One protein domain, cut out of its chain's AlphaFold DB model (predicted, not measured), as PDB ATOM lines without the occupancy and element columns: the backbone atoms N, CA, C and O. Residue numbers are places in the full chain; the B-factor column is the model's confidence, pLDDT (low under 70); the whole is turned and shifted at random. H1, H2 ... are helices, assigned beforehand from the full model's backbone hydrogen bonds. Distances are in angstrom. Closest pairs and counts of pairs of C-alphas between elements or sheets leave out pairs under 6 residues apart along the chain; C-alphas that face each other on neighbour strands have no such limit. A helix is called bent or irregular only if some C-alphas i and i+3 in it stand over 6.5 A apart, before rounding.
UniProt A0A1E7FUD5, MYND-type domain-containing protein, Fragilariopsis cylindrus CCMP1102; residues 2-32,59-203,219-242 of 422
ATOM      1  N   VAL A   2      43.793  29.828   6.813       26.64
ATOM      2  CA  VAL A   2      44.409  31.109   7.222       26.64
ATOM      3  C   VAL A   2      44.954  30.941   8.638       26.64
ATOM      4  O   VAL A   2      44.184  30.851   9.590       26.64
ATOM      5  N   ILE A   3      46.275  30.851   8.780       29.33
ATOM      6  CA  ILE A   3      46.940  30.787  10.085       29.33
ATOM      7  C   ILE A   3      46.837  32.178  10.736       29.33
ATOM      8  O   ILE A   3      47.635  33.070  10.458       29.33
ATOM      9  N   GLN A   4      45.822  32.377  11.582       31.27
ATOM     10  CA  GLN A   4      45.704  33.506  12.515       31.27
ATOM     11  C   GLN A   4      46.377  33.161  13.855       31.27
ATOM     12  O   GLN A   4      45.733  33.164  14.902       31.27
ATOM     13  N   SER A   5      47.669  32.827  13.849       34.44
ATOM     14  CA  SER A   5      48.449  32.843  15.089       34.44
ATOM     15  C   SER A   5      49.188  34.175  15.177       34.44
ATOM     16  O   SER A   5      50.024  34.504  14.336       34.44
ATOM     17  N   GLU A   6      48.867  34.969  16.200       37.69
ATOM     18  CA  GLU A   6      49.682  36.109  16.625       37.69
ATOM     19  C   GLU A   6      51.011  35.580  17.181       37.69
ATOM     20  O   GLU A   6      51.241  35.509  18.389       37.69
ATOM     21  N   VAL A   7      51.904  35.150  16.292       44.62
ATOM     22  CA  VAL A   7      53.293  34.892  16.654       44.62
ATOM     23  C   VAL A   7      53.874  36.240  17.066       44.62
ATOM     24  O   VAL A   7      53.910  37.183  16.272       44.62
ATOM     25  N   ARG A   8      54.303  36.367  18.327       47.50
ATOM     26  CA  ARG A   8      55.087  37.519  18.789       47.50
ATOM     27  C   ARG A   8      56.412  37.516  18.026       47.50
ATOM     28  O   ARG A   8      57.382  36.966  18.524       47.50
ATOM     29  N   MET A   9      56.436  38.116  16.833       52.81
ATOM     30  CA  MET A   9      57.596  38.209  15.935       52.81
ATOM     31  C   MET A   9      58.702  39.088  16.541       52.81
ATOM     32  O   MET A   9      58.926  40.221  16.115       52.81
ATOM     33  N   GLY A  10      59.354  38.584  17.584       57.56
ATOM     34  CA  GLY A  10      60.459  39.243  18.272       57.56
ATOM     35  C   GLY A  10      61.778  38.491  18.139       57.56
ATOM     36  O   GLY A  10      62.824  39.094  18.367       57.56
ATOM     37  N   ARG A  11      61.744  37.204  17.772       71.31
ATOM     38  CA  ARG A  11      62.936  36.363  17.670       71.31
ATOM     39  C   ARG A  11      63.162  35.888  16.237       71.31
ATOM     40  O   ARG A  11      62.222  35.784  15.450       71.31
ATOM     41  N   LEU A  12      64.422  35.640  15.884       70.56
ATOM     42  CA  LEU A  12      64.808  35.200  14.542       70.56
ATOM     43  C   LEU A  12      64.187  33.839  14.205       70.56
ATOM     44  O   LEU A  12      63.811  33.609  13.062       70.56
ATOM     45  N   GLU A  13      64.019  32.969  15.198       74.00
ATOM     46  CA  GLU A  13      63.415  31.644  15.064       74.00
ATOM     47  C   GLU A  13      61.964  31.717  14.588       74.00
ATOM     48  O   GLU A  13      61.547  30.886  13.790       74.00
ATOM     49  N   ASP A  14      61.214  32.740  15.007       72.81
ATOM     50  CA  ASP A  14      59.831  32.949  14.567       72.81
ATOM     51  C   ASP A  14      59.776  33.311  13.070       72.81
ATOM     52  O   ASP A  14      58.842  32.942  12.361       72.81
ATOM     53  N   TRP A  15      60.808  33.999  12.569       71.50
ATOM     54  CA  TRP A  15      60.963  34.321  11.149       71.50
ATOM     55  C   TRP A  15      61.550  33.178  10.337       71.50
ATOM     56  O   TRP A  15      61.122  32.980   9.209       71.50
ATOM     57  N   ILE A  16      62.498  32.420  10.886       69.81
ATOM     58  CA  ILE A  16      62.973  31.182  10.266       69.81
ATOM     59  C   ILE A  16      61.789  30.236  10.097       69.81
ATOM     60  O   ILE A  16      61.569  29.754   8.994       69.81
ATOM     61  N   PHE A  17      60.970  30.071  11.135       75.94
ATOM     62  CA  PHE A  17      59.730  29.311  11.055       75.94
ATOM     63  C   PHE A  17      58.786  29.895   9.998       75.94
ATOM     64  O   PHE A  17      58.262  29.162   9.167       75.94
ATOM     65  N   LEU A  18      58.614  31.221   9.947       70.25
ATOM     66  CA  LEU A  18      57.822  31.853   8.891       70.25
ATOM     67  C   LEU A  18      58.374  31.513   7.494       70.25
ATOM     68  O   LEU A  18      57.622  31.071   6.644       70.25
ATOM     69  N   VAL A  19      59.679  31.626   7.257       68.06
ATOM     70  CA  VAL A  19      60.334  31.252   5.988       68.06
ATOM     71  C   VAL A  19      60.196  29.762   5.686       68.06
ATOM     72  O   VAL A  19      60.035  29.380   4.532       68.06
ATOM     73  N   GLU A  20      60.246  28.915   6.712       69.44
ATOM     74  CA  GLU A  20      60.016  27.476   6.609       69.44
ATOM     75  C   GLU A  20      58.557  27.138   6.293       69.44
ATOM     76  O   GLU A  20      58.316  26.118   5.661       69.44
ATOM     77  N   THR A  21      57.610  27.998   6.679       69.31
ATOM     78  CA  THR A  21      56.162  27.853   6.425       69.31
ATOM     79  C   THR A  21      55.640  28.652   5.227       69.31
ATOM     80  O   THR A  21      54.481  28.504   4.859       69.31
ATOM     81  N   LEU A  22      56.465  29.513   4.620       59.91
ATOM     82  CA  LEU A  22      56.122  30.337   3.452       59.91
ATOM     83  C   LEU A  22      56.353  29.624   2.111       59.91
ATOM     84  O   LEU A  22      56.169  30.240   1.061       59.91
ATOM     85  N   THR A  23      56.754  28.355   2.138       56.84
ATOM     86  CA  THR A  23      56.505  27.431   1.029       56.84
ATOM     87  C   THR A  23      55.041  27.014   1.113       56.84
ATOM     88  O   THR A  23      54.619  26.532   2.165       56.84
ATOM     89  N   ASP A  24      54.259  27.243   0.061       53.88
ATOM     90  CA  ASP A  24      52.898  26.705  -0.010       53.88
ATOM     91  C   ASP A  24      52.897  25.163  -0.064       53.88
ATOM     92  O   ASP A  24      53.951  24.521  -0.026       53.88
ATOM     93  N   ASP A  25      51.705  24.556  -0.114       44.62
ATOM     94  CA  ASP A  25      51.545  23.096  -0.211       44.62
ATOM     95  C   ASP A  25      52.209  22.512  -1.486       44.62
ATOM     96  O   ASP A  25      52.461  21.307  -1.538       44.62
ATOM     97  N   ASP A  26      52.546  23.366  -2.464       48.75
ATOM     98  CA  ASP A  26      53.226  23.040  -3.724       48.75
ATOM     99  C   ASP A  26      54.741  23.357  -3.699       48.75
ATOM    100  O   ASP A  26      55.443  23.175  -4.697       48.75
ATOM    101  N   GLY A  27      55.276  23.812  -2.560       50.91
ATOM    102  CA  GLY A  27      56.705  24.066  -2.376       50.91
ATOM    103  C   GLY A  27      57.229  25.345  -3.042       50.91
ATOM    104  O   GLY A  27      58.438  25.595  -2.990       50.91
ATOM    105  N   GLU A  28      56.374  26.188  -3.628       52.69
ATOM    106  CA  GLU A  28      56.798  27.485  -4.155       52.69
ATOM    107  C   GLU A  28      56.936  28.486  -3.001       52.69
ATOM    108  O   GLU A  28      55.969  28.817  -2.309       52.69
ATOM    109  N   LEU A  29      58.143  29.034  -2.779       55.72
ATOM    110  CA  LEU A  29      58.208  30.274  -2.011       55.72
ATOM    111  C   LEU A  29      57.581  31.391  -2.846       55.72
ATOM    112  O   LEU A  29      58.037  31.679  -3.954       55.72
ATOM    113  N   LEU A  30      56.665  32.140  -2.224       55.94
ATOM    114  CA  LEU A  30      56.103  33.409  -2.719       55.94
ATOM    115  C   LEU A  30      57.171  34.467  -3.100       55.94
ATOM    116  O   LEU A  30      56.834  35.555  -3.560       55.94
ATOM    117  N   LEU A  31      58.458  34.172  -2.883       50.97
ATOM    118  CA  LEU A  31      59.606  35.042  -3.110       50.97
ATOM    119  C   LEU A  31      60.078  35.141  -4.567       50.97
ATOM    120  O   LEU A  31      60.727  36.125  -4.908       50.97
ATOM    121  N   SER A  32      59.778  34.165  -5.431       47.75
ATOM    122  CA  SER A  32      60.187  34.213  -6.848       47.75
ATOM    123  C   SER A  32      59.531  35.357  -7.629       47.75
ATOM    124  O   SER A  32      60.084  35.790  -8.632       47.75
ATOM    125  N   ARG A  59      50.092  39.317  -2.092       61.38
ATOM    126  CA  ARG A  59      50.880  38.450  -1.194       61.38
ATOM    127  C   ARG A  59      52.372  38.805  -1.174       61.38
ATOM    128  O   ARG A  59      52.948  38.880  -0.086       61.38
ATOM    129  N   ALA A  60      52.992  39.096  -2.318       59.69
ATOM    130  CA  ALA A  60      54.401  39.516  -2.363       59.69
ATOM    131  C   ALA A  60      54.619  40.827  -1.581       59.69
ATOM    132  O   ALA A  60      55.461  40.902  -0.676       59.69
ATOM    133  N   ASN A  61      53.747  41.814  -1.801       66.19
ATOM    134  CA  ASN A  61      53.760  43.065  -1.044       66.19
ATOM    135  C   ASN A  61      53.600  42.848   0.470       66.19
ATOM    136  O   ASN A  61      54.271  43.513   1.260       66.19
ATOM    137  N   THR A  62      52.802  41.866   0.912       78.56
ATOM    138  CA  THR A  62      52.704  41.571   2.352       78.56
ATOM    139  C   THR A  62      54.001  41.056   2.969       78.56
ATOM    140  O   THR A  62      54.295  41.428   4.102       78.56
ATOM    141  N   LEU A  63      54.803  40.245   2.274       76.69
ATOM    142  CA  LEU A  63      56.030  39.698   2.863       76.69
ATOM    143  C   LEU A  63      57.165  40.736   2.919       76.69
ATOM    144  O   LEU A  63      57.842  40.817   3.943       76.69
ATOM    145  N   LYS A  64      57.328  41.592   1.899       77.75
ATOM    146  CA  LYS A  64      58.261  42.738   1.981       77.75
ATOM    147  C   LYS A  64      57.863  43.707   3.087       77.75
ATOM    148  O   LYS A  64      58.716  44.054   3.898       77.75
ATOM    149  N   ASN A  65      56.580  44.064   3.181       83.31
ATOM    150  CA  ASN A  65      56.095  44.947   4.243       83.31
ATOM    151  C   ASN A  65      56.332  44.338   5.632       83.31
ATOM    152  O   ASN A  65      56.809  45.027   6.528       83.31
ATOM    153  N   ARG A  66      56.085  43.030   5.797       84.38
ATOM    154  CA  ARG A  66      56.385  42.308   7.045       84.38
ATOM    155  C   ARG A  66      57.877  42.300   7.363       84.38
ATOM    156  O   ARG A  66      58.240  42.480   8.521       84.38
ATOM    157  N   LEU A  67      58.743  42.105   6.368       85.75
ATOM    158  CA  LEU A  67      60.194  42.119   6.566       85.75
ATOM    159  C   LEU A  67      60.684  43.514   6.979       85.75
ATOM    160  O   LEU A  67      61.491  43.639   7.898       85.75
ATOM    161  N   GLU A  68      60.189  44.564   6.326       86.75
ATOM    162  CA  GLU A  68      60.521  45.953   6.656       86.75
ATOM    163  C   GLU A  68      60.005  46.337   8.048       86.75
ATOM    164  O   GLU A  68      60.747  46.917   8.842       86.75
ATOM    165  N   GLU A  69      58.780  45.936   8.391       89.00
ATOM    166  CA  GLU A  69      58.212  46.086   9.730       89.00
ATOM    167  C   GLU A  69      59.054  45.354  10.785       89.00
ATOM    168  O   GLU A  69      59.391  45.927  11.825       89.00
ATOM    169  N   PHE A  70      59.448  44.110  10.508       87.88
ATOM    170  CA  PHE A  70      60.293  43.324  11.397       87.88
ATOM    171  C   PHE A  70      61.654  43.981  11.605       87.88
ATOM    172  O   PHE A  70      62.029  44.228  12.747       87.88
ATOM    173  N   LEU A  71      62.375  44.344  10.542       90.50
ATOM    174  CA  LEU A  71      63.663  45.040  10.660       90.50
ATOM    175  C   LEU A  71      63.507  46.413  11.344       90.50
ATOM    176  O   LEU A  71      64.399  46.863  12.076       90.50
ATOM    177  N   GLY A  72      62.353  47.059  11.165       90.81
ATOM    178  CA  GLY A  72      61.941  48.279  11.853       90.81
ATOM    179  C   GLY A  72      61.761  48.096  13.363       90.81
ATOM    180  O   GLY A  72      62.118  48.996  14.126       90.81
ATOM    181  N   ARG A  73      61.334  46.913  13.821       90.56
ATOM    182  CA  ARG A  73      61.156  46.563  15.245       90.56
ATOM    183  C   ARG A  73      62.383  45.892  15.877       90.56
ATOM    184  O   ARG A  73      62.726  46.216  17.008       90.56
ATOM    185  N   ALA A  74      63.093  45.040  15.142       89.31
ATOM    186  CA  ALA A  74      64.211  44.226  15.622       89.31
ATOM    187  C   ALA A  74      65.383  45.072  16.139       89.31
ATOM    188  O   ALA A  74      65.751  46.076  15.533       89.31
ATOM    189  N   VAL A  75      65.996  44.693  17.259       92.19
ATOM    190  CA  VAL A  75      67.151  45.425  17.798       92.19
ATOM    191  C   VAL A  75      68.390  45.096  16.956       92.19
ATOM    192  O   VAL A  75      68.667  43.915  16.757       92.19
ATOM    193  N   PRO A  76      69.149  46.096  16.461       93.69
ATOM    194  CA  PRO A  76      70.387  45.830  15.745       93.69
ATOM    195  C   PRO A  76      71.410  45.180  16.670       93.69
ATOM    196  O   PRO A  76      71.942  45.836  17.566       93.69
ATOM    197  N   ASP A  77      71.683  43.904  16.433       94.69
ATOM    198  CA  ASP A  77      72.616  43.097  17.212       94.69
ATOM    199  C   ASP A  77      73.553  42.309  16.285       94.69
ATOM    200  O   ASP A  77      73.171  41.900  15.185       94.69
ATOM    201  N   GLN A  78      74.793  42.109  16.730       96.25
ATOM    202  CA  GLN A  78      75.773  41.288  16.027       96.25
ATOM    203  C   GLN A  78      75.348  39.815  16.013       96.25
ATOM    204  O   GLN A  78      75.514  39.173  14.980       96.25
ATOM    205  N   ASN A  79      74.724  39.310  17.086       94.62
ATOM    206  CA  ASN A  79      74.240  37.923  17.114       94.62
ATOM    207  C   ASN A  79      73.231  37.670  15.990       94.62
ATOM    208  O   ASN A  79      73.336  36.675  15.290       94.62
ATOM    209  N   PHE A  80      72.341  38.628  15.712       93.00
ATOM    210  CA  PHE A  80      71.400  38.524  14.595       93.00
ATOM    211  C   PHE A  80      72.109  38.409  13.231       93.00
ATOM    212  O   PHE A  80      71.706  37.619  12.380       93.00
ATOM    213  N   VAL A  81      73.184  39.179  13.013       95.25
ATOM    214  CA  VAL A  81      74.008  39.085  11.791       95.25
ATOM    215  C   VAL A  81      74.653  37.702  11.679       95.25
ATOM    216  O   VAL A  81      74.661  37.131  10.586       95.25
ATOM    217  N   ASP A  82      75.187  37.186  12.784       95.50
ATOM    218  CA  ASP A  82      75.890  35.903  12.836       95.50
ATOM    219  C   ASP A  82      74.920  34.725  12.667       95.50
ATOM    220  O   ASP A  82      75.205  33.791  11.916       95.50
ATOM    221  N   ASP A  83      73.736  34.798  13.271       93.38
ATOM    222  CA  ASP A  83      72.697  33.778  13.164       93.38
ATOM    223  C   ASP A  83      72.157  33.666  11.735       93.38
ATOM    224  O   ASP A  83      72.017  32.557  11.218       93.38
ATOM    225  N   LEU A  84      71.937  34.793  11.045       94.19
ATOM    226  CA  LEU A  84      71.586  34.788   9.621       94.19
ATOM    227  C   LEU A  84      72.670  34.108   8.767       94.19
ATOM    228  O   LEU A  84      72.353  33.333   7.859       94.19
ATOM    229  N   GLN A  85      73.949  34.352   9.075       95.75
ATOM    230  CA  GLN A  85      75.081  33.774   8.345       95.75
ATOM    231  C   GLN A  85      75.141  32.261   8.569       95.75
ATOM    232  O   GLN A  85      75.344  31.484   7.625       95.75
ATOM    233  N   ASN A  86      74.970  31.845   9.825       95.44
ATOM    234  CA  ASN A  86      74.955  30.451  10.241       95.44
ATOM    235  C   ASN A  86      73.776  29.713   9.612       95.44
ATOM    236  O   ASN A  86      73.968  28.618   9.085       95.44
ATOM    237  N   HIS A  87      72.592  30.328   9.586       93.56
ATOM    238  CA  HIS A  87      71.414  29.745   8.963       93.56
ATOM    239  C   HIS A  87      71.628  29.557   7.458       93.56
ATOM    240  O   HIS A  87      71.501  28.436   6.978       93.56
ATOM    241  N   ALA A  88      72.101  30.581   6.733       94.38
ATOM    242  CA  ALA A  88      72.401  30.463   5.301       94.38
ATOM    243  C   ALA A  88      73.441  29.367   5.010       94.38
ATOM    244  O   ALA A  88      73.293  28.575   4.076       94.38
ATOM    245  N   THR A  89      74.481  29.281   5.842       94.94
ATOM    246  CA  THR A  89      75.517  28.246   5.730       94.94
ATOM    247  C   THR A  89      74.964  26.845   5.991       94.94
ATOM    248  O   THR A  89      75.300  25.907   5.266       94.94
ATOM    249  N   ASN A  90      74.103  26.698   6.998       95.06
ATOM    250  CA  ASN A  90      73.463  25.433   7.333       95.06
ATOM    251  C   ASN A  90      72.487  24.989   6.233       95.06
ATOM    252  O   ASN A  90      72.531  23.836   5.818       95.06
ATOM    253  N   THR A  91      71.682  25.907   5.687       93.88
ATOM    254  CA  THR A  91      70.784  25.649   4.549       93.88
ATOM    255  C   THR A  91      71.550  25.067   3.357       93.88
ATOM    256  O   THR A  91      71.137  24.049   2.800       93.88
ATOM    257  N   MET A  92      72.708  25.643   3.005       95.00
ATOM    258  CA  MET A  92      73.571  25.088   1.952       95.00
ATOM    259  C   MET A  92      74.099  23.690   2.304       95.00
ATOM    260  O   MET A  92      74.123  22.807   1.447       95.00
ATOM    261  N   GLY A  93      74.504  23.470   3.557       95.00
ATOM    262  CA  GLY A  93      74.962  22.163   4.036       95.00
ATOM    263  C   GLY A  93      73.884  21.078   3.941       95.00
ATOM    264  O   GLY A  93      74.167  19.978   3.466       95.00
ATOM    265  N   ILE A  94      72.644  21.399   4.323       94.69
ATOM    266  CA  ILE A  94      71.487  20.494   4.233       94.69
ATOM    267  C   ILE A  94      71.218  20.113   2.774       94.69
ATOM    268  O   ILE A  94      71.113  18.923   2.469       94.69
ATOM    269  N   ALA A  95      71.177  21.095   1.867       95.38
ATOM    270  CA  ALA A  95      70.956  20.853   0.441       95.38
ATOM    271  C   ALA A  95      72.020  19.912  -0.149       95.38
ATOM    272  O   ALA A  95      71.696  18.919  -0.799       95.38
ATOM    273  N   ILE A  96      73.298  20.171   0.142       95.44
ATOM    274  CA  ILE A  96      74.422  19.356  -0.337       95.44
ATOM    275  C   ILE A  96      74.394  17.943   0.250       95.44
ATOM    276  O   ILE A  96      74.655  16.967  -0.462       95.44
ATOM    277  N   SER A  97      74.050  17.808   1.534       95.50
ATOM    278  CA  SER A  97      73.871  16.499   2.164       95.50
ATOM    279  C   SER A  97      72.753  15.714   1.478       95.50
ATOM    280  O   SER A  97      72.921  14.524   1.211       95.50
ATOM    281  N   ARG A  98      71.635  16.371   1.138       95.75
ATOM    282  CA  ARG A  98      70.519  15.746   0.420       95.75
ATOM    283  C   ARG A  98      70.913  15.325  -0.995       95.75
ATOM    284  O   ARG A  98      70.623  14.193  -1.365       95.75
ATOM    285  N   ILE A  99      71.629  16.173  -1.743       94.56
ATOM    286  CA  ILE A  99      72.207  15.818  -3.053       94.56
ATOM    287  C   ILE A  99      73.076  14.563  -2.911       94.56
ATOM    288  O   ILE A  99      72.837  13.557  -3.575       94.56
ATOM    289  N   THR A 100      74.043  14.584  -1.991       95.25
ATOM    290  CA  THR A 100      74.976  13.467  -1.773       95.25
ATOM    291  C   THR A 100      74.233  12.176  -1.422       95.25
ATOM    292  O   THR A 100      74.538  11.123  -1.982       95.25
ATOM    293  N   GLN A 101      73.232  12.249  -0.539       95.25
ATOM    294  CA  GLN A 101      72.416  11.102  -0.143       95.25
ATOM    295  C   GLN A 101      71.638  10.518  -1.328       95.25
ATOM    296  O   GLN A 101      71.689   9.309  -1.542       95.25
ATOM    297  N   THR A 102      70.947  11.358  -2.107       93.12
ATOM    298  CA  THR A 102      70.134  10.915  -3.249       93.12
ATOM    299  C   THR A 102      70.984  10.226  -4.313       93.12
ATOM    300  O   THR A 102      70.607   9.167  -4.809       93.12
ATOM    301  N   TRP A 103      72.158  10.773  -4.632       92.38
ATOM    302  CA  TRP A 103      73.048  10.187  -5.640       92.38
ATOM    303  C   TRP A 103      73.833   8.973  -5.153       92.38
ATOM    304  O   TRP A 103      74.336   8.210  -5.973       92.38
ATOM    305  N   SER A 104      73.911   8.763  -3.837       93.38
ATOM    306  CA  SER A 104      74.508   7.560  -3.246       93.38
ATOM    307  C   SER A 104      73.561   6.353  -3.254       93.38
ATOM    308  O   SER A 104      73.966   5.262  -2.852       93.38
ATOM    309  N   LEU A 105      72.305   6.518  -3.689       92.69
ATOM    310  CA  LEU A 105      71.366   5.406  -3.823       92.69
ATOM    311  C   LEU A 105      71.813   4.442  -4.942       92.69
ATOM    312  O   LEU A 105      72.263   4.903  -5.992       92.69
ATOM    313  N   PRO A 106      71.642   3.112  -4.778       91.62
ATOM    314  CA  PRO A 106      72.035   2.133  -5.800       91.62
ATOM    315  C   PRO A 106      71.340   2.340  -7.152       91.62
ATOM    316  O   PRO A 106      71.933   2.099  -8.202       91.62
ATOM    317  N   THR A 107      70.090   2.804  -7.108       91.62
ATOM    318  CA  THR A 107      69.266   3.114  -8.275       91.62
ATOM    319  C   THR A 107      68.536   4.422  -8.018       91.62
ATOM    320  O   THR A 107      67.842   4.560  -7.010       91.62
ATOM    321  N   ILE A 108      68.667   5.372  -8.941       88.56
ATOM    322  CA  ILE A 108      67.978   6.662  -8.874       88.56
ATOM    323  C   ILE A 108      66.723   6.559  -9.726       88.56
ATOM    324  O   ILE A 108      66.796   6.398 -10.943       88.56
ATOM    325  N   ILE A 109      65.572   6.607  -9.065       91.00
ATOM    326  CA  ILE A 109      64.271   6.645  -9.729       91.00
ATOM    327  C   ILE A 109      63.902   8.096 -10.086       91.00
ATOM    328  O   ILE A 109      64.305   9.011  -9.359       91.00
ATOM    329  N   PRO A 110      63.114   8.335 -11.154       86.56
ATOM    330  CA  PRO A 110      62.728   9.686 -11.575       86.56
ATOM    331  C   PRO A 110      62.103  10.544 -10.465       86.56
ATOM    332  O   PRO A 110      62.380  11.740 -10.384       86.56
ATOM    333  N   ASP A 111      61.326   9.941  -9.562       89.19
ATOM    334  CA  ASP A 111      60.695  10.658  -8.447       89.19
ATOM    335  C   ASP A 111      61.715  11.188  -7.432       89.19
ATOM    336  O   ASP A 111      61.581  12.306  -6.936       89.19
ATOM    337  N   ALA A 112      62.786  10.433  -7.168       89.06
ATOM    338  CA  ALA A 112      63.870  10.885  -6.298       89.06
ATOM    339  C   ALA A 112      64.625  12.075  -6.914       89.06
ATOM    340  O   ALA A 112      65.011  12.997  -6.198       89.06
ATOM    341  N   GLN A 113      64.793  12.081  -8.240       86.00
ATOM    342  CA  GLN A 113      65.405  13.197  -8.960       86.00
ATOM    343  C   GLN A 113      64.503  14.440  -8.957       86.00
ATOM    344  O   GLN A 113      64.990  15.541  -8.706       86.00
ATOM    345  N   ARG A 114      63.190  14.278  -9.175       87.31
ATOM    346  CA  ARG A 114      62.219  15.382  -9.089       87.31
ATOM    347  C   ARG A 114      62.202  15.994  -7.689       87.31
ATOM    348  O   ARG A 114      62.372  17.201  -7.558       87.31
ATOM    349  N   SER A 115      62.111  15.149  -6.661       90.94
ATOM    350  CA  SER A 115      62.173  15.571  -5.257       90.94
ATOM    351  C   SER A 115      63.484  16.295  -4.929       90.94
ATOM    352  O   SER A 115      63.486  17.267  -4.176       90.94
ATOM    353  N   LEU A 116      64.612  15.866  -5.508       91.44
ATOM    354  CA  LEU A 116      65.888  16.556  -5.334       91.44
ATOM    355  C   LEU A 116      65.898  17.942  -5.997       91.44
ATOM    356  O   LEU A 116      66.375  18.903  -5.392       91.44
ATOM    357  N   SER A 117      65.375  18.056  -7.218       88.19
ATOM    358  CA  SER A 117      65.276  19.332  -7.937       88.19
ATOM    359  C   SER A 117      64.404  20.339  -7.181       88.19
ATOM    360  O   SER A 117      64.781  21.496  -7.024       88.19
ATOM    361  N   GLU A 118      63.260  19.895  -6.670       89.00
ATOM    362  CA  GLU A 118      62.359  20.714  -5.855       89.00
ATOM    363  C   GLU A 118      63.046  21.163  -4.558       89.00
ATOM    364  O   GLU A 118      63.114  22.353  -4.250       89.00
ATOM    365  N   HIS A 119      63.678  20.225  -3.849       91.50
ATOM    366  CA  HIS A 119      64.411  20.520  -2.624       91.50
ATOM    367  C   HIS A 119      65.533  21.546  -2.835       91.50
ATOM    368  O   HIS A 119      65.679  22.484  -2.053       91.50
ATOM    369  N   THR A 120      66.343  21.390  -3.885       91.44
ATOM    370  CA  THR A 120      67.443  22.322  -4.188       91.44
ATOM    371  C   THR A 120      66.933  23.701  -4.614       91.44
ATOM    372  O   THR A 120      67.545  24.707  -4.240       91.44
ATOM    373  N   SER A 121      65.792  23.771  -5.308       88.62
ATOM    374  CA  SER A 121      65.097  25.027  -5.613       88.62
ATOM    375  C   SER A 121      64.662  25.754  -4.334       88.62
ATOM    376  O   SER A 121      65.065  26.899  -4.112       88.62
ATOM    377  N   ILE A 122      63.962  25.059  -3.428       88.75
ATOM    378  CA  ILE A 122      63.523  25.601  -2.129       88.75
ATOM    379  C   ILE A 122      64.722  26.099  -1.315       88.75
ATOM    380  O   ILE A 122      64.712  27.213  -0.792       88.75
ATOM    381  N   MET A 123      65.793  25.307  -1.224       93.12
ATOM    382  CA  MET A 123      66.989  25.701  -0.472       93.12
ATOM    383  C   MET A 123      67.685  26.919  -1.089       93.12
ATOM    384  O   MET A 123      68.161  27.784  -0.354       93.12
ATOM    385  N   THR A 124      67.693  27.035  -2.419       90.94
ATOM    386  CA  THR A 124      68.209  28.223  -3.116       90.94
ATOM    387  C   THR A 124      67.383  29.457  -2.758       90.94
ATOM    388  O   THR A 124      67.939  30.495  -2.405       90.94
ATOM    389  N   GLN A 125      66.054  29.347  -2.795       88.38
ATOM    390  CA  GLN A 125      65.143  30.435  -2.438       88.38
ATOM    391  C   GLN A 125      65.289  30.849  -0.962       88.38
ATOM    392  O   GLN A 125      65.303  32.044  -0.663       88.38
ATOM    393  N   LYS A 126      65.499  29.894  -0.045       90.81
ATOM    394  CA  LYS A 126      65.810  30.183   1.366       90.81
ATOM    395  C   LYS A 126      67.119  30.961   1.521       90.81
ATOM    396  O   LYS A 126      67.141  31.972   2.217       90.81
ATOM    397  N   VAL A 127      68.197  30.553   0.842       93.00
ATOM    398  CA  VAL A 127      69.471  31.300   0.856       93.00
ATOM    399  C   VAL A 127      69.279  32.712   0.296       93.00
ATOM    400  O   VAL A 127      69.721  33.680   0.916       93.00
ATOM    401  N   ASN A 128      68.568  32.851  -0.826       90.06
ATOM    402  CA  ASN A 128      68.258  34.151  -1.423       90.06
ATOM    403  C   ASN A 128      67.515  35.062  -0.447       90.06
ATOM    404  O   ASN A 128      67.877  36.226  -0.305       90.06
ATOM    405  N   PHE A 129      66.505  34.536   0.248       90.38
ATOM    406  CA  PHE A 129      65.750  35.297   1.233       90.38
ATOM    407  C   PHE A 129      66.662  35.881   2.314       90.38
ATOM    408  O   PHE A 129      66.609  37.078   2.585       90.38
ATOM    409  N   LEU A 130      67.547  35.061   2.881       92.69
ATOM    410  CA  LEU A 130      68.491  35.491   3.917       92.69
ATOM    411  C   LEU A 130      69.432  36.588   3.402       92.69
ATOM    412  O   LEU A 130      69.701  37.561   4.108       92.69
ATOM    413  N   VAL A 131      69.885  36.489   2.148       93.06
ATOM    414  CA  VAL A 131      70.675  37.550   1.503       93.06
ATOM    415  C   VAL A 131      69.849  38.825   1.298       93.06
ATOM    416  O   VAL A 131      70.358  39.927   1.511       93.06
ATOM    417  N   THR A 132      68.564  38.708   0.964       91.06
ATOM    418  CA  THR A 132      67.643  39.851   0.877       91.06
ATOM    419  C   THR A 132      67.474  40.555   2.225       91.06
ATOM    420  O   THR A 132      67.415  41.786   2.258       91.06
ATOM    421  N   ILE A 133      67.487  39.826   3.348       92.75
ATOM    422  CA  ILE A 133      67.506  40.445   4.685       92.75
ATOM    423  C   ILE A 133      68.772  41.297   4.855       92.75
ATOM    424  O   ILE A 133      68.667  42.463   5.236       92.75
ATOM    425  N   TYR A 134      69.956  40.776   4.505       94.38
ATOM    426  CA  TYR A 134      71.195  41.564   4.558       94.38
ATOM    427  C   TYR A 134      71.129  42.817   3.689       94.38
ATOM    428  O   TYR A 134      71.534  43.888   4.139       94.38
ATOM    429  N   LYS A 135      70.582  42.714   2.475       92.00
ATOM    430  CA  LYS A 135      70.356  43.875   1.605       92.00
ATOM    431  C   LYS A 135      69.506  44.934   2.311       92.00
ATOM    432  O   LYS A 135      69.911  46.091   2.388       92.00
ATOM    433  N   LYS A 136      68.375  44.541   2.899       91.19
ATOM    434  CA  LYS A 136      67.479  45.460   3.618       91.19
ATOM    435  C   LYS A 136      68.128  46.072   4.863       91.19
ATOM    436  O   LYS A 136      67.914  47.247   5.158       91.19
ATOM    437  N   MET A 137      68.979  45.325   5.566       93.31
ATOM    438  CA  MET A 137      69.802  45.870   6.653       93.31
ATOM    439  C   MET A 137      70.790  46.926   6.131       93.31
ATOM    440  O   MET A 137      70.956  47.978   6.744       93.31
ATOM    441  N   LEU A 138      71.423  46.690   4.981       91.31
ATOM    442  CA  LEU A 138      72.353  47.643   4.361       91.31
ATOM    443  C   LEU A 138      71.657  48.920   3.866       91.31
ATOM    444  O   LEU A 138      72.230  50.004   3.956       91.31
ATOM    445  N   GLU A 139      70.408  48.819   3.414       88.94
ATOM    446  CA  GLU A 139      69.572  49.966   3.024       88.94
ATOM    447  C   GLU A 139      69.074  50.777   4.238       88.94
ATOM    448  O   GLU A 139      68.753  51.960   4.123       88.94
ATOM    449  N   SER A 140      69.034  50.171   5.428       90.06
ATOM    450  CA  SER A 140      68.471  50.787   6.628       90.06
ATOM    451  C   SER A 140      69.500  51.566   7.454       90.06
ATOM    452  O   SER A 140      70.495  51.025   7.945       90.06
ATOM    453  N   ASN A 141      69.200  52.841   7.739       90.88
ATOM    454  CA  ASN A 141      70.000  53.677   8.647       90.88
ATOM    455  C   ASN A 141      70.099  53.107  10.070       90.88
ATOM    456  O   ASN A 141      71.106  53.310  10.751       90.88
ATOM    457  N   LYS A 142      69.075  52.370  10.516       94.69
ATOM    458  CA  LYS A 142      69.033  51.739  11.842       94.69
ATOM    459  C   LYS A 142      70.167  50.724  12.029       94.69
ATOM    460  O   LYS A 142      70.728  50.610  13.115       94.69
ATOM    461  N   TRP A 143      70.546  50.043  10.953       94.56
ATOM    462  CA  TRP A 143      71.550  48.979  10.944       94.56
ATOM    463  C   TRP A 143      72.948  49.471  10.545       94.56
ATOM    464  O   TRP A 143      73.878  48.674  10.437       94.56
ATOM    465  N   LYS A 144      73.143  50.788  10.391       93.88
ATOM    466  CA  LYS A 144      74.389  51.400   9.896       93.88
ATOM    467  C   LYS A 144      75.651  50.966  10.646       93.88
ATOM    468  O   LYS A 144      76.698  50.787  10.030       93.88
ATOM    469  N   LYS A 145      75.567  50.762  11.967       95.00
ATOM    470  CA  LYS A 145      76.704  50.295  12.787       95.00
ATOM    471  C   LYS A 145      77.144  48.864  12.447       95.00
ATOM    472  O   LYS A 145      78.300  48.527  12.674       95.00
ATOM    473  N   LEU A 146      76.245  48.055  11.891       95.75
ATOM    474  CA  LEU A 146      76.470  46.652  11.547       95.75
ATOM    475  C   LEU A 146      76.712  46.429  10.052       95.75
ATOM    476  O   LEU A 146      76.993  45.303   9.662       95.75
ATOM    477  N   HIS A 147      76.686  47.472   9.210       93.38
ATOM    478  CA  HIS A 147      76.890  47.332   7.759       93.38
ATOM    479  C   HIS A 147      78.167  46.565   7.404       93.38
ATOM    480  O   HIS A 147      78.143  45.678   6.555       93.38
ATOM    481  N   MET A 148      79.283  46.855   8.079       92.25
ATOM    482  CA  MET A 148      80.542  46.140   7.841       92.25
ATOM    483  C   MET A 148      80.451  44.659   8.234       92.25
ATOM    484  O   MET A 148      80.990  43.805   7.531       92.25
ATOM    485  N   SER A 149      79.757  44.345   9.327       95.06
ATOM    486  CA  SER A 149      79.498  42.966   9.739       95.06
ATOM    487  C   SER A 149      78.595  42.246   8.737       95.06
ATOM    488  O   SER A 149      78.910  41.126   8.352       95.06
ATOM    489  N   SER A 150      77.547  42.901   8.229       93.94
ATOM    490  CA  SER A 150      76.679  42.358   7.176       93.94
ATOM    491  C   SER A 150      77.455  42.072   5.884       93.94
ATOM    492  O   SER A 150      77.311  40.995   5.313       93.94
ATOM    493  N   TYR A 151      78.345  42.974   5.450       90.75
ATOM    494  CA  TYR A 151      79.216  42.721   4.294       90.75
ATOM    495  C   TYR A 151      80.152  41.530   4.513       90.75
ATOM    496  O   TYR A 151      80.308  40.696   3.620       90.75
ATOM    497  N   LYS A 152      80.767  41.431   5.699       91.81
ATOM    498  CA  LYS A 152      81.603  40.280   6.063       91.81
ATOM    499  C   LYS A 152      80.797  38.986   6.058       91.81
ATOM    500  O   LYS A 152      81.293  37.996   5.532       91.81
ATOM    501  N   ALA A 153      79.566  39.010   6.562       94.69
ATOM    502  CA  ALA A 153      78.699  37.843   6.596       94.69
ATOM    503  C   ALA A 153      78.335  37.342   5.194       94.69
ATOM    504  O   ALA A 153      78.537  36.167   4.887       94.69
ATOM    505  N   VAL A 154      77.919  38.239   4.296       92.75
ATOM    506  CA  VAL A 154      77.664  37.894   2.887       92.75
ATOM    507  C   VAL A 154      78.933  37.365   2.208       92.75
ATOM    508  O   VAL A 154      78.886  36.369   1.487       92.75
ATOM    509  N   ASN A 155      80.095  37.969   2.469       89.56
ATOM    510  CA  ASN A 155      81.355  37.459   1.933       89.56
ATOM    511  C   ASN A 155      81.710  36.069   2.489       89.56
ATOM    512  O   ASN A 155      82.184  35.223   1.737       89.56
ATOM    513  N   ASN A 156      81.459  35.803   3.772       92.12
ATOM    514  CA  ASN A 156      81.669  34.488   4.375       92.12
ATOM    515  C   ASN A 156      80.758  33.425   3.747       92.12
ATOM    516  O   ASN A 156      81.221  32.311   3.508       92.12
ATOM    517  N   ILE A 157      79.510  33.771   3.407       92.12
ATOM    518  CA  ILE A 157      78.603  32.896   2.646       92.12
ATOM    519  C   ILE A 157      79.227  32.547   1.286       92.12
ATOM    520  O   ILE A 157      79.333  31.370   0.946       92.12
ATOM    521  N   LEU A 158      79.733  33.531   0.533       87.00
ATOM    522  CA  LEU A 158      80.403  33.268  -0.750       87.00
ATOM    523  C   LEU A 158      81.695  32.447  -0.606       87.00
ATOM    524  O   LEU A 158      81.951  31.543  -1.399       87.00
ATOM    525  N   LEU A 159      82.517  32.737   0.406       87.00
ATOM    526  CA  LEU A 159      83.726  31.960   0.698       87.00
ATOM    527  C   LEU A 159      83.386  30.515   1.063       87.00
ATOM    528  O   LEU A 159      84.095  29.591   0.663       87.00
ATOM    529  N   LYS A 160      82.279  30.304   1.779       91.06
ATOM    530  CA  LYS A 160      81.771  28.970   2.072       91.06
ATOM    531  C   LYS A 160      81.344  28.252   0.797       91.06
ATOM    532  O   LYS A 160      81.690  27.083   0.651       91.06
ATOM    533  N   ILE A 161      80.679  28.936  -0.136       86.19
ATOM    534  CA  ILE A 161      80.348  28.365  -1.446       86.19
ATOM    535  C   ILE A 161      81.612  27.895  -2.180       86.19
ATOM    536  O   ILE A 161      81.650  26.767  -2.664       86.19
ATOM    537  N   ILE A 162      82.663  28.719  -2.217       78.75
ATOM    538  CA  ILE A 162      83.951  28.350  -2.828       78.75
ATOM    539  C   ILE A 162      84.512  27.082  -2.181       78.75
ATOM    540  O   ILE A 162      84.863  26.139  -2.884       78.75
ATOM    541  N   ALA A 163      84.573  27.048  -0.849       86.88
ATOM    542  CA  ALA A 163      85.103  25.899  -0.123       86.88
ATOM    543  C   ALA A 163      84.293  24.622  -0.399       86.88
ATOM    544  O   ALA A 163      84.869  23.549  -0.537       86.88
ATOM    545  N   LEU A 164      82.965  24.733  -0.510       86.25
ATOM    546  CA  LEU A 164      82.098  23.617  -0.886       86.25
ATOM    547  C   LEU A 164      82.375  23.174  -2.331       86.25
ATOM    548  O   LEU A 164      82.559  21.989  -2.570       86.25
ATOM    549  N   ALA A 165      82.507  24.100  -3.282       79.31
ATOM    550  CA  ALA A 165      82.838  23.775  -4.672       79.31
ATOM    551  C   ALA A 165      84.177  23.021  -4.807       79.31
ATOM    552  O   ALA A 165      84.291  22.109  -5.623       79.31
ATOM    553  N   GLU A 166      85.185  23.377  -4.001       82.50
ATOM    554  CA  GLU A 166      86.492  22.701  -3.979       82.50
ATOM    555  C   GLU A 166      86.414  21.271  -3.416       82.50
ATOM    556  O   GLU A 166      87.188  20.410  -3.834       82.50
ATOM    557  N   GLN A 167      85.479  20.993  -2.499       88.56
ATOM    558  CA  GLN A 167      85.299  19.663  -1.899       88.56
ATOM    559  C   GLN A 167      84.730  18.633  -2.879       88.56
ATOM    560  O   GLN A 167      85.026  17.444  -2.766       88.56
ATOM    561  N   TYR A 168      83.934  19.077  -3.850       85.12
ATOM    562  CA  TYR A 168      83.309  18.209  -4.843       85.12
ATOM    563  C   TYR A 168      84.034  18.358  -6.178       85.12
ATOM    564  O   TYR A 168      83.561  19.049  -7.072       85.12
ATOM    565  N   SER A 169      85.205  17.731  -6.325       82.12
ATOM    566  CA  SER A 169      85.967  17.740  -7.582       82.12
ATOM    567  C   SER A 169      85.311  16.892  -8.682       82.12
ATOM    568  O   SER A 169      84.564  15.962  -8.400       82.12
ATOM    569  N   HIS A 170      85.614  17.175  -9.952       77.44
ATOM    570  CA  HIS A 170      85.140  16.360 -11.074       77.44
ATOM    571  C   HIS A 170      85.819  14.977 -11.086       77.44
ATOM    572  O   HIS A 170      87.047  14.881 -11.043       77.44
ATOM    573  N   HIS A 171      85.032  13.901 -11.198       82.69
ATOM    574  CA  HIS A 171      85.519  12.517 -11.154       82.69
ATOM    575  C   HIS A 171      85.175  11.750 -12.443       82.69
ATOM    576  O   HIS A 171      84.264  10.929 -12.436       82.69
ATOM    577  N   PRO A 172      85.931  11.920 -13.543       75.88
ATOM    578  CA  PRO A 172      85.521  11.489 -14.886       75.88
ATOM    579  C   PRO A 172      85.225   9.990 -15.039       75.88
ATOM    580  O   PRO A 172      84.557   9.614 -16.001       75.88
ATOM    581  N   ASN A 173      85.695   9.154 -14.112       84.50
ATOM    582  CA  ASN A 173      85.545   7.697 -14.126       84.50
ATOM    583  C   ASN A 173      84.513   7.168 -13.108       84.50
ATOM    584  O   ASN A 173      84.322   5.959 -13.024       84.50
ATOM    585  N   ASP A 174      83.877   8.038 -12.321       86.25
ATOM    586  CA  ASP A 174      82.915   7.668 -11.278       86.25
ATOM    587  C   ASP A 174      81.610   8.438 -11.498       86.25
ATOM    588  O   ASP A 174      81.558   9.661 -11.344       86.25
ATOM    589  N   PHE A 175      80.560   7.717 -11.896       85.56
ATOM    590  CA  PHE A 175      79.266   8.310 -12.229       85.56
ATOM    591  C   PHE A 175      78.587   8.968 -11.041       85.56
ATOM    592  O   PHE A 175      78.146  10.104 -11.169       85.56
ATOM    593  N   VAL A 176      78.569   8.307  -9.886       88.25
ATOM    594  CA  VAL A 176      77.934   8.851  -8.682       88.25
ATOM    595  C   VAL A 176      78.626  10.147  -8.277       88.25
ATOM    596  O   VAL A 176      77.972  11.175  -8.111       88.25
ATOM    597  N   LYS A 177      79.960  10.140  -8.205       86.56
ATOM    598  CA  LYS A 177      80.714  11.344  -7.835       86.56
ATOM    599  C   LYS A 177      80.616  12.456  -8.878       86.56
ATOM    600  O   LYS A 177      80.601  13.623  -8.507       86.56
ATOM    601  N   THR A 178      80.539  12.111 -10.163       79.25
ATOM    602  CA  THR A 178      80.336  13.084 -11.247       79.25
ATOM    603  C   THR A 178      78.970  13.754 -11.150       79.25
ATOM    604  O   THR A 178      78.889  14.974 -11.248       79.25
ATOM    605  N   SER A 179      77.908  12.991 -10.902       81.31
ATOM    606  CA  SER A 179      76.575  13.562 -10.729       81.31
ATOM    607  C   SER A 179      76.485  14.433  -9.477       81.31
ATOM    608  O   SER A 179      75.977  15.545  -9.555       81.31
ATOM    609  N   ILE A 180      77.054  13.991  -8.344       85.62
ATOM    610  CA  ILE A 180      77.143  14.819  -7.129       85.62
ATOM    611  C   ILE A 180      77.884  16.124  -7.436       85.62
ATOM    612  O   ILE A 180      77.411  17.192  -7.058       85.62
ATOM    613  N   HIS A 181      79.018  16.053  -8.139       83.88
ATOM    614  CA  HIS A 181      79.781  17.231  -8.543       83.88
ATOM    615  C   HIS A 181      78.922  18.237  -9.318       83.88
ATOM    616  O   HIS A 181      78.928  19.417  -8.972       83.88
ATOM    617  N   PHE A 182      78.174  17.789 -10.327       80.44
ATOM    618  CA  PHE A 182      77.362  18.676 -11.160       80.44
ATOM    619  C   PHE A 182      76.160  19.262 -10.423       80.44
ATOM    620  O   PHE A 182      75.936  20.465 -10.496       80.44
ATOM    621  N   GLU A 183      75.448  18.461  -9.641       86.44
ATOM    622  CA  GLU A 183      74.271  18.919  -8.895       86.44
ATOM    623  C   GLU A 183      74.655  19.883  -7.770       86.44
ATOM    624  O   GLU A 183      74.033  20.934  -7.600       86.44
ATOM    625  N   VAL A 184      75.738  19.581  -7.040       87.44
ATOM    626  CA  VAL A 184      76.288  20.512  -6.046       87.44
ATOM    627  C   VAL A 184      76.737  21.797  -6.730       87.44
ATOM    628  O   VAL A 184      76.384  22.872  -6.248       87.44
ATOM    629  N   LYS A 185      77.465  21.712  -7.856       82.94
ATOM    630  CA  LYS A 185      77.890  22.894  -8.617       82.94
ATOM    631  C   LYS A 185      76.702  23.729  -9.095       82.94
ATOM    632  O   LYS A 185      76.717  24.936  -8.898       82.94
ATOM    633  N   SER A 186      75.668  23.123  -9.667       82.06
ATOM    634  CA  SER A 186      74.478  23.838 -10.140       82.06
ATOM    635  C   SER A 186      73.765  24.573  -8.996       82.06
ATOM    636  O   SER A 186      73.495  25.775  -9.083       82.06
ATOM    637  N   PHE A 187      73.561  23.899  -7.860       88.00
ATOM    638  CA  PHE A 187      72.967  24.505  -6.666       88.00
ATOM    639  C   PHE A 187      73.761  25.727  -6.173       88.00
ATOM    640  O   PHE A 187      73.205  26.812  -5.966       88.00
ATOM    641  N   ILE A 188      75.079  25.586  -6.021       87.69
ATOM    642  CA  ILE A 188      75.911  26.677  -5.508       87.69
ATOM    643  C   ILE A 188      76.116  27.815  -6.522       87.69
ATOM    644  O   ILE A 188      76.255  28.974  -6.115       87.69
ATOM    645  N   THR A 189      76.092  27.512  -7.824       79.94
ATOM    646  CA  THR A 189      76.048  28.491  -8.923       79.94
ATOM    647  C   THR A 189      74.828  29.384  -8.773       79.94
ATOM    648  O   THR A 189      74.952  30.611  -8.754       79.94
ATOM    649  N   ASN A 190      73.655  28.779  -8.582       82.56
ATOM    650  CA  ASN A 190      72.409  29.513  -8.400       82.56
ATOM    651  C   ASN A 190      72.443  30.385  -7.138       82.56
ATOM    652  O   ASN A 190      72.138  31.577  -7.218       82.56
ATOM    653  N   CYS A 191      72.910  29.850  -6.004       87.75
ATOM    654  CA  CYS A 191      73.083  30.630  -4.773       87.75
ATOM    655  C   CYS A 191      74.020  31.834  -4.981       87.75
ATOM    656  O   CYS A 191      73.701  32.955  -4.582       87.75
ATOM    657  N   SER A 192      75.158  31.629  -5.651       84.00
ATOM    658  CA  SER A 192      76.149  32.679  -5.925       84.00
ATOM    659  C   SER A 192      75.593  33.773  -6.835       84.00
ATOM    660  O   SER A 192      75.729  34.964  -6.544       84.00
ATOM    661  N   ARG A 193      74.941  33.375  -7.933       81.88
ATOM    662  CA  ARG A 193      74.342  34.285  -8.915       81.88
ATOM    663  C   ARG A 193      73.272  35.159  -8.277       81.88
ATOM    664  O   ARG A 193      73.281  36.372  -8.468       81.88
ATOM    665  N   ASN A 194      72.372  34.551  -7.516       84.31
ATOM    666  CA  ASN A 194      71.272  35.269  -6.891       84.31
ATOM    667  C   ASN A 194      71.786  36.187  -5.775       84.31
ATOM    668  O   ASN A 194      71.382  37.344  -5.708       84.31
ATOM    669  N   THR A 195      72.765  35.731  -4.980       85.88
ATOM    670  CA  THR A 195      73.451  36.582  -3.993       85.88
ATOM    671  C   THR A 195      74.021  37.834  -4.660       85.88
ATOM    672  O   THR A 195      73.810  38.949  -4.187       85.88
ATOM    673  N   TRP A 196      74.695  37.676  -5.802       83.31
ATOM    674  CA  TRP A 196      75.214  38.802  -6.576       83.31
ATOM    675  C   TRP A 196      74.112  39.739  -7.070       83.31
ATOM    676  O   TRP A 196      74.213  40.949  -6.879       83.31
ATOM    677  N   GLN A 197      73.059  39.196  -7.683       81.25
ATOM    678  CA  GLN A 197      71.947  39.993  -8.202       81.25
ATOM    679  C   GLN A 197      71.274  40.809  -7.096       81.25
ATOM    680  O   GLN A 197      71.099  42.016  -7.259       81.25
ATOM    681  N   ILE A 198      70.979  40.186  -5.952       85.50
ATOM    682  CA  ILE A 198      70.358  40.844  -4.798       85.50
ATOM    683  C   ILE A 198      71.234  42.006  -4.318       85.50
ATOM    684  O   ILE A 198      70.734  43.119  -4.138       85.50
ATOM    685  N   MET A 199      72.543  41.774  -4.173       84.56
ATOM    686  CA  MET A 199      73.473  42.771  -3.636       84.56
ATOM    687  C   MET A 199      73.813  43.902  -4.622       84.56
ATOM    688  O   MET A 199      74.097  45.011  -4.174       84.56
ATOM    689  N   MET A 200      73.775  43.653  -5.938       75.94
ATOM    690  CA  MET A 200      74.223  44.609  -6.967       75.94
ATOM    691  C   MET A 200      73.102  45.379  -7.676       75.94
ATOM    692  O   MET A 200      73.346  46.503  -8.124       75.94
ATOM    693  N   ARG A 201      71.872  44.840  -7.754       71.69
ATOM    694  CA  ARG A 201      70.717  45.520  -8.390       71.69
ATOM    695  C   ARG A 201      70.340  46.862  -7.738       71.69
ATOM    696  O   ARG A 201      69.547  47.609  -8.289       71.69
ATOM    697  N   THR A 202      70.938  47.217  -6.604       55.38
ATOM    698  CA  THR A 202      70.801  48.535  -5.957       55.38
ATOM    699  C   THR A 202      71.395  49.692  -6.763       55.38
ATOM    700  O   THR A 202      71.111  50.847  -6.455       55.38
ATOM    701  N   THR A 203      72.218  49.417  -7.778       51.75
ATOM    702  CA  THR A 203      72.943  50.469  -8.510       51.75
ATOM    703  C   THR A 203      72.225  51.008  -9.746       51.75
ATOM    704  O   THR A 203      72.485  52.149 -10.122       51.75
ATOM    705  N   THR A 219      83.993  46.879  -2.847       64.25
ATOM    706  CA  THR A 219      84.280  45.973  -3.960       64.25
ATOM    707  C   THR A 219      85.506  45.120  -3.648       64.25
ATOM    708  O   THR A 219      85.545  43.953  -4.013       64.25
ATOM    709  N   SER A 220      86.449  45.642  -2.861       69.12
ATOM    710  CA  SER A 220      87.607  44.905  -2.352       69.12
ATOM    711  C   SER A 220      87.268  43.647  -1.538       69.12
ATOM    712  O   SER A 220      88.110  42.759  -1.474       69.12
ATOM    713  N   PHE A 221      86.081  43.549  -0.929       67.88
ATOM    714  CA  PHE A 221      85.672  42.385  -0.131       67.88
ATOM    715  C   PHE A 221      85.006  41.300  -0.977       67.88
ATOM    716  O   PHE A 221      85.439  40.153  -0.950       67.88
ATOM    717  N   LEU A 222      83.966  41.656  -1.736       65.69
ATOM    718  CA  LEU A 222      83.127  40.669  -2.423       65.69
ATOM    719  C   LEU A 222      83.685  40.260  -3.791       65.69
ATOM    720  O   LEU A 222      83.552  39.108  -4.204       65.69
ATOM    721  N   VAL A 223      84.319  41.196  -4.506       67.19
ATOM    722  CA  VAL A 223      84.791  40.964  -5.878       67.19
ATOM    723  C   VAL A 223      85.836  39.850  -5.951       67.19
ATOM    724  O   VAL A 223      85.734  39.050  -6.877       67.19
ATOM    725  N   PRO A 224      86.815  39.715  -5.032       71.75
ATOM    726  CA  PRO A 224      87.739  38.581  -5.064       71.75
ATOM    727  C   PRO A 224      87.030  37.222  -4.963       71.75
ATOM    728  O   PRO A 224      87.320  36.329  -5.757       71.75
ATOM    729  N   SER A 225      86.064  37.088  -4.049       69.44
ATOM    730  CA  SER A 225      85.274  35.862  -3.872       69.44
ATOM    731  C   SER A 225      84.431  35.568  -5.114       69.44
ATOM    732  O   SER A 225      84.491  34.474  -5.666       69.44
ATOM    733  N   MET A 226      83.734  36.573  -5.647       64.19
ATOM    734  CA  MET A 226      82.956  36.439  -6.882       64.19
ATOM    735  C   MET A 226      83.823  36.119  -8.103       64.19
ATOM    736  O   MET A 226      83.421  35.330  -8.951       64.19
ATOM    737  N   ARG A 227      85.035  36.679  -8.190       63.94
ATOM    738  CA  ARG A 227      86.008  36.329  -9.234       63.94
ATOM    739  C   ARG A 227      86.431  34.877  -9.119       63.94
ATOM    740  O   ARG A 227      86.476  34.193 -10.132       63.94
ATOM    741  N   LYS A 228      86.715  34.403  -7.905       62.25
ATOM    742  CA  LYS A 228      87.068  33.001  -7.681       62.25
ATOM    743  C   LYS A 228      85.905  32.079  -8.065       62.25
ATOM    744  O   LYS A 228      86.138  31.124  -8.793       62.25
ATOM    745  N   LEU A 229      84.665  32.422  -7.708       61.97
ATOM    746  CA  LEU A 229      83.460  31.706  -8.158       61.97
ATOM    747  C   LEU A 229      83.315  31.709  -9.686       61.97
ATOM    748  O   LEU A 229      83.067  30.667 -10.284       61.97
ATOM    749  N   GLY A 230      83.555  32.853 -10.331       58.69
ATOM    750  CA  GLY A 230      83.545  32.963 -11.788       58.69
ATOM    751  C   GLY A 230      84.640  32.157 -12.483       58.69
ATOM    752  O   GLY A 230      84.422  31.660 -13.579       58.69
ATOM    753  N   MET A 231      85.797  31.984 -11.841       51.62
ATOM    754  CA  MET A 231      86.899  31.165 -12.351       51.62
ATOM    755  C   MET A 231      86.724  29.662 -12.088       51.62
ATOM    756  O   MET A 231      87.397  28.869 -12.735       51.62
ATOM    757  N   MET A 232      85.861  29.259 -11.149       48.94
ATOM    758  CA  MET A 232      85.620  27.853 -10.777       48.94
ATOM    759  C   MET A 232      84.527  27.169 -11.620       48.94
ATOM    760  O   MET A 232      83.963  26.149 -11.213       48.94
ATOM    761  N   ASP A 233      84.196  27.754 -12.772       51.19
ATOM    762  CA  ASP A 233      83.088  27.379 -13.665       51.19
ATOM    763  C   ASP A 233      81.686  27.532 -13.041       51.19
ATOM    764  O   ASP A 233      80.680  27.344 -13.712       51.19
ATOM    765  N   VAL A 234      81.603  27.943 -11.768       46.38
ATOM    766  CA  VAL A 234      80.361  28.138 -10.991       46.38
ATOM    767  C   VAL A 234      79.558  29.352 -11.488       46.38
ATOM    768  O   VAL A 234      78.435  29.573 -11.071       46.38
ATOM    769  N   LEU A 235      80.085  30.174 -12.398       44.84
ATOM    770  CA  LEU A 235      79.289  31.193 -13.106       44.84
ATOM    771  C   LEU A 235      79.272  30.967 -14.617       44.84
ATOM    772  O   LEU A 235      78.840  31.853 -15.362       44.84
ATOM    773  N   ASP A 236      79.711  29.797 -15.090       48.19
ATOM    774  CA  ASP A 236      79.822  29.530 -16.527       48.19
ATOM    775  C   ASP A 236      78.478  29.215 -17.199       48.19
ATOM    776  O   ASP A 236      78.403  28.762 -18.340       48.19
ATOM    777  N   ASP A 237      77.410  29.604 -16.508       41.41
ATOM    778  CA  ASP A 237      76.077  29.775 -17.032       41.41
ATOM    779  C   ASP A 237      75.720  31.232 -17.376       41.41
ATOM    780  O   ASP A 237      74.551  31.456 -17.662       41.41
ATOM    781  N   ASN A 238      76.652  32.218 -17.379       44.38
ATOM    782  CA  ASN A 238      76.540  33.472 -18.181       44.38
ATOM    783  C   ASN A 238      77.659  34.552 -18.091       44.38
ATOM    784  O   ASN A 238      77.349  35.722 -18.304       44.38
ATOM    785  N   TRP A 239      78.946  34.277 -17.825       33.78
ATOM    786  CA  TRP A 239      79.954  35.370 -17.764       33.78
ATOM    787  C   TRP A 239      81.232  35.113 -18.578       33.78
ATOM    788  O   TRP A 239      82.327  34.971 -18.045       33.78
ATOM    789  N   MET A 240      81.105  35.154 -19.908       33.56
ATOM    790  CA  MET A 240      82.250  35.226 -20.824       33.56
ATOM    791  C   MET A 240      82.790  36.667 -20.905       33.56
ATOM    792  O   MET A 240      82.281  37.497 -21.665       33.56
ATOM    793  N   MET A 241      83.861  36.959 -20.161       29.16
ATOM    794  CA  MET A 241      84.846  37.972 -20.559       29.16
ATOM    795  C   MET A 241      86.154  37.273 -20.937       29.16
ATOM    796  O   MET A 241      86.847  36.733 -20.078       29.16
ATOM    797  N   TYR A 242      86.502  37.313 -22.226       33.84
ATOM    798  CA  TYR A 242      87.862  37.030 -22.683       33.84
ATOM    799  C   TYR A 242      88.737  38.267 -22.470       33.84
ATOM    800  O   TYR A 242      88.423  39.357 -22.945       33.84
TER     801      TYR A 242
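Overview. This is residues 2 to 32, 59 to 203 and 219 to 242 of the 422 residues of the protein "MYND-type domain-containing protein" of Fragilariopsis cylindrus CCMP1102 (UniProt A0A1E7FUD5). Four long helices, H3, H4, H5 and H6, run up and down side by side as a bundle, and the shorter H7 packs on it along H5, beside the cut that follows H6. On another side of the bundle lie two short helices, H1, near H3 and H4 with loose contacts, and H2, whose end meets H4 at a slant. The printed part has 200 residues with seven named helices, H1 to H7 in order along the chain, and no named strand; the class is all helix. The whole is compact, with a radius of gyration of the C-alphas of 17.9 A, and the C-alphas span 54 by 44 by 26 A.

Along the chain. The longest helix is H4, residues 110 to 139, 43.4 A from C-alpha 110 at (62.728, 9.686, -11.575) to C-alpha 139 at (69.572, 49.966, 3.024). Before it comes H3, residues 78 to 103, 38.0 A long. After it comes H5, residues 141 to 167, 38.8 A long, with a kink of 60 degrees near residue 148; it is irregular, C-alphas 142 and 145 being 7.9 A apart. H6, residues 175 to 203, is 42.8 A long and only just irregular, with 6.8 A between C-alphas 199 and 202. H7, residues 219 to 231, is 17.2 A long and only just irregular, with 6.6 A between C-alphas 221 and 224; it ends at C-alpha 231 at (86.899, 31.165, -12.351). H1, residues 12 to 21, begins at C-alpha 12 at (64.808, 35.200, 14.542) and is 14.0 A long. H2, residues 59 to 73, is 21.0 A long.

Arrangement. H3, H4, H5, H6 and H7 form an up and down bundle, in which each helix runs against the one before it in the chain. H4 and H5 are the hub, touching four other helices each. H4 touches H3 at a shallow tilt of 14 degrees, opposite ways, the closest C-alphas being those of Ala 88 and Val 127, 5.4 A apart; the two form a helical hairpin. H4 touches H6 at a shallow tilt of 27 degrees, the same way, closest at the C-alphas of Thr 124 and Cys 191, 5.7 A. With residues 131 to 138 alone H4 touches H5, its partner in a second hairpin, closest at the C-alphas of Met 137 and Trp 143, 5.6 A. H5 and H6 form a third hairpin at a shallow tilt of 22 degrees, closest at the C-alphas of Ile 161 and Ile 188, 6.2 A. H5 touches H7 with residues 151 to 162 alone, the same way, closest at the C-alphas of Asn 155 and Leu 222, 5.7 A. H2 and H4 only just touch, with 3 pairs of C-alphas within 8 A, the closest those of Leu 71 and Met 137, 7.4 A, at a steep tilt of 46 degrees. H1 is close to H4 but not clearly touching, the C-alphas of Val 19 and Lys 126 being 7.2 A apart. H1 and H2 are apart. In H1, H2, H3 and H4 every O i to N i+4 pair is within hydrogen-bond range; in H5 19 of 23 are, in H6 23 of 25 and in H7 7 of 9.

Size, cuts and confidence. The two C-alphas farthest apart are those of Glu 6 and Asn 173, 55.1 A. Residues 33 to 58 are not printed, with 11.7 A between C-alphas 32 and 59, nor are residues 204 to 218, with 13.0 A between C-alphas 203 and 219. Of the links that are printed whole, no link is long. The mean pLDDT of the printed part is 78.9, and 52 residues are under 70, among them residues 2 to 10, 19 to 32 and 225 to 242.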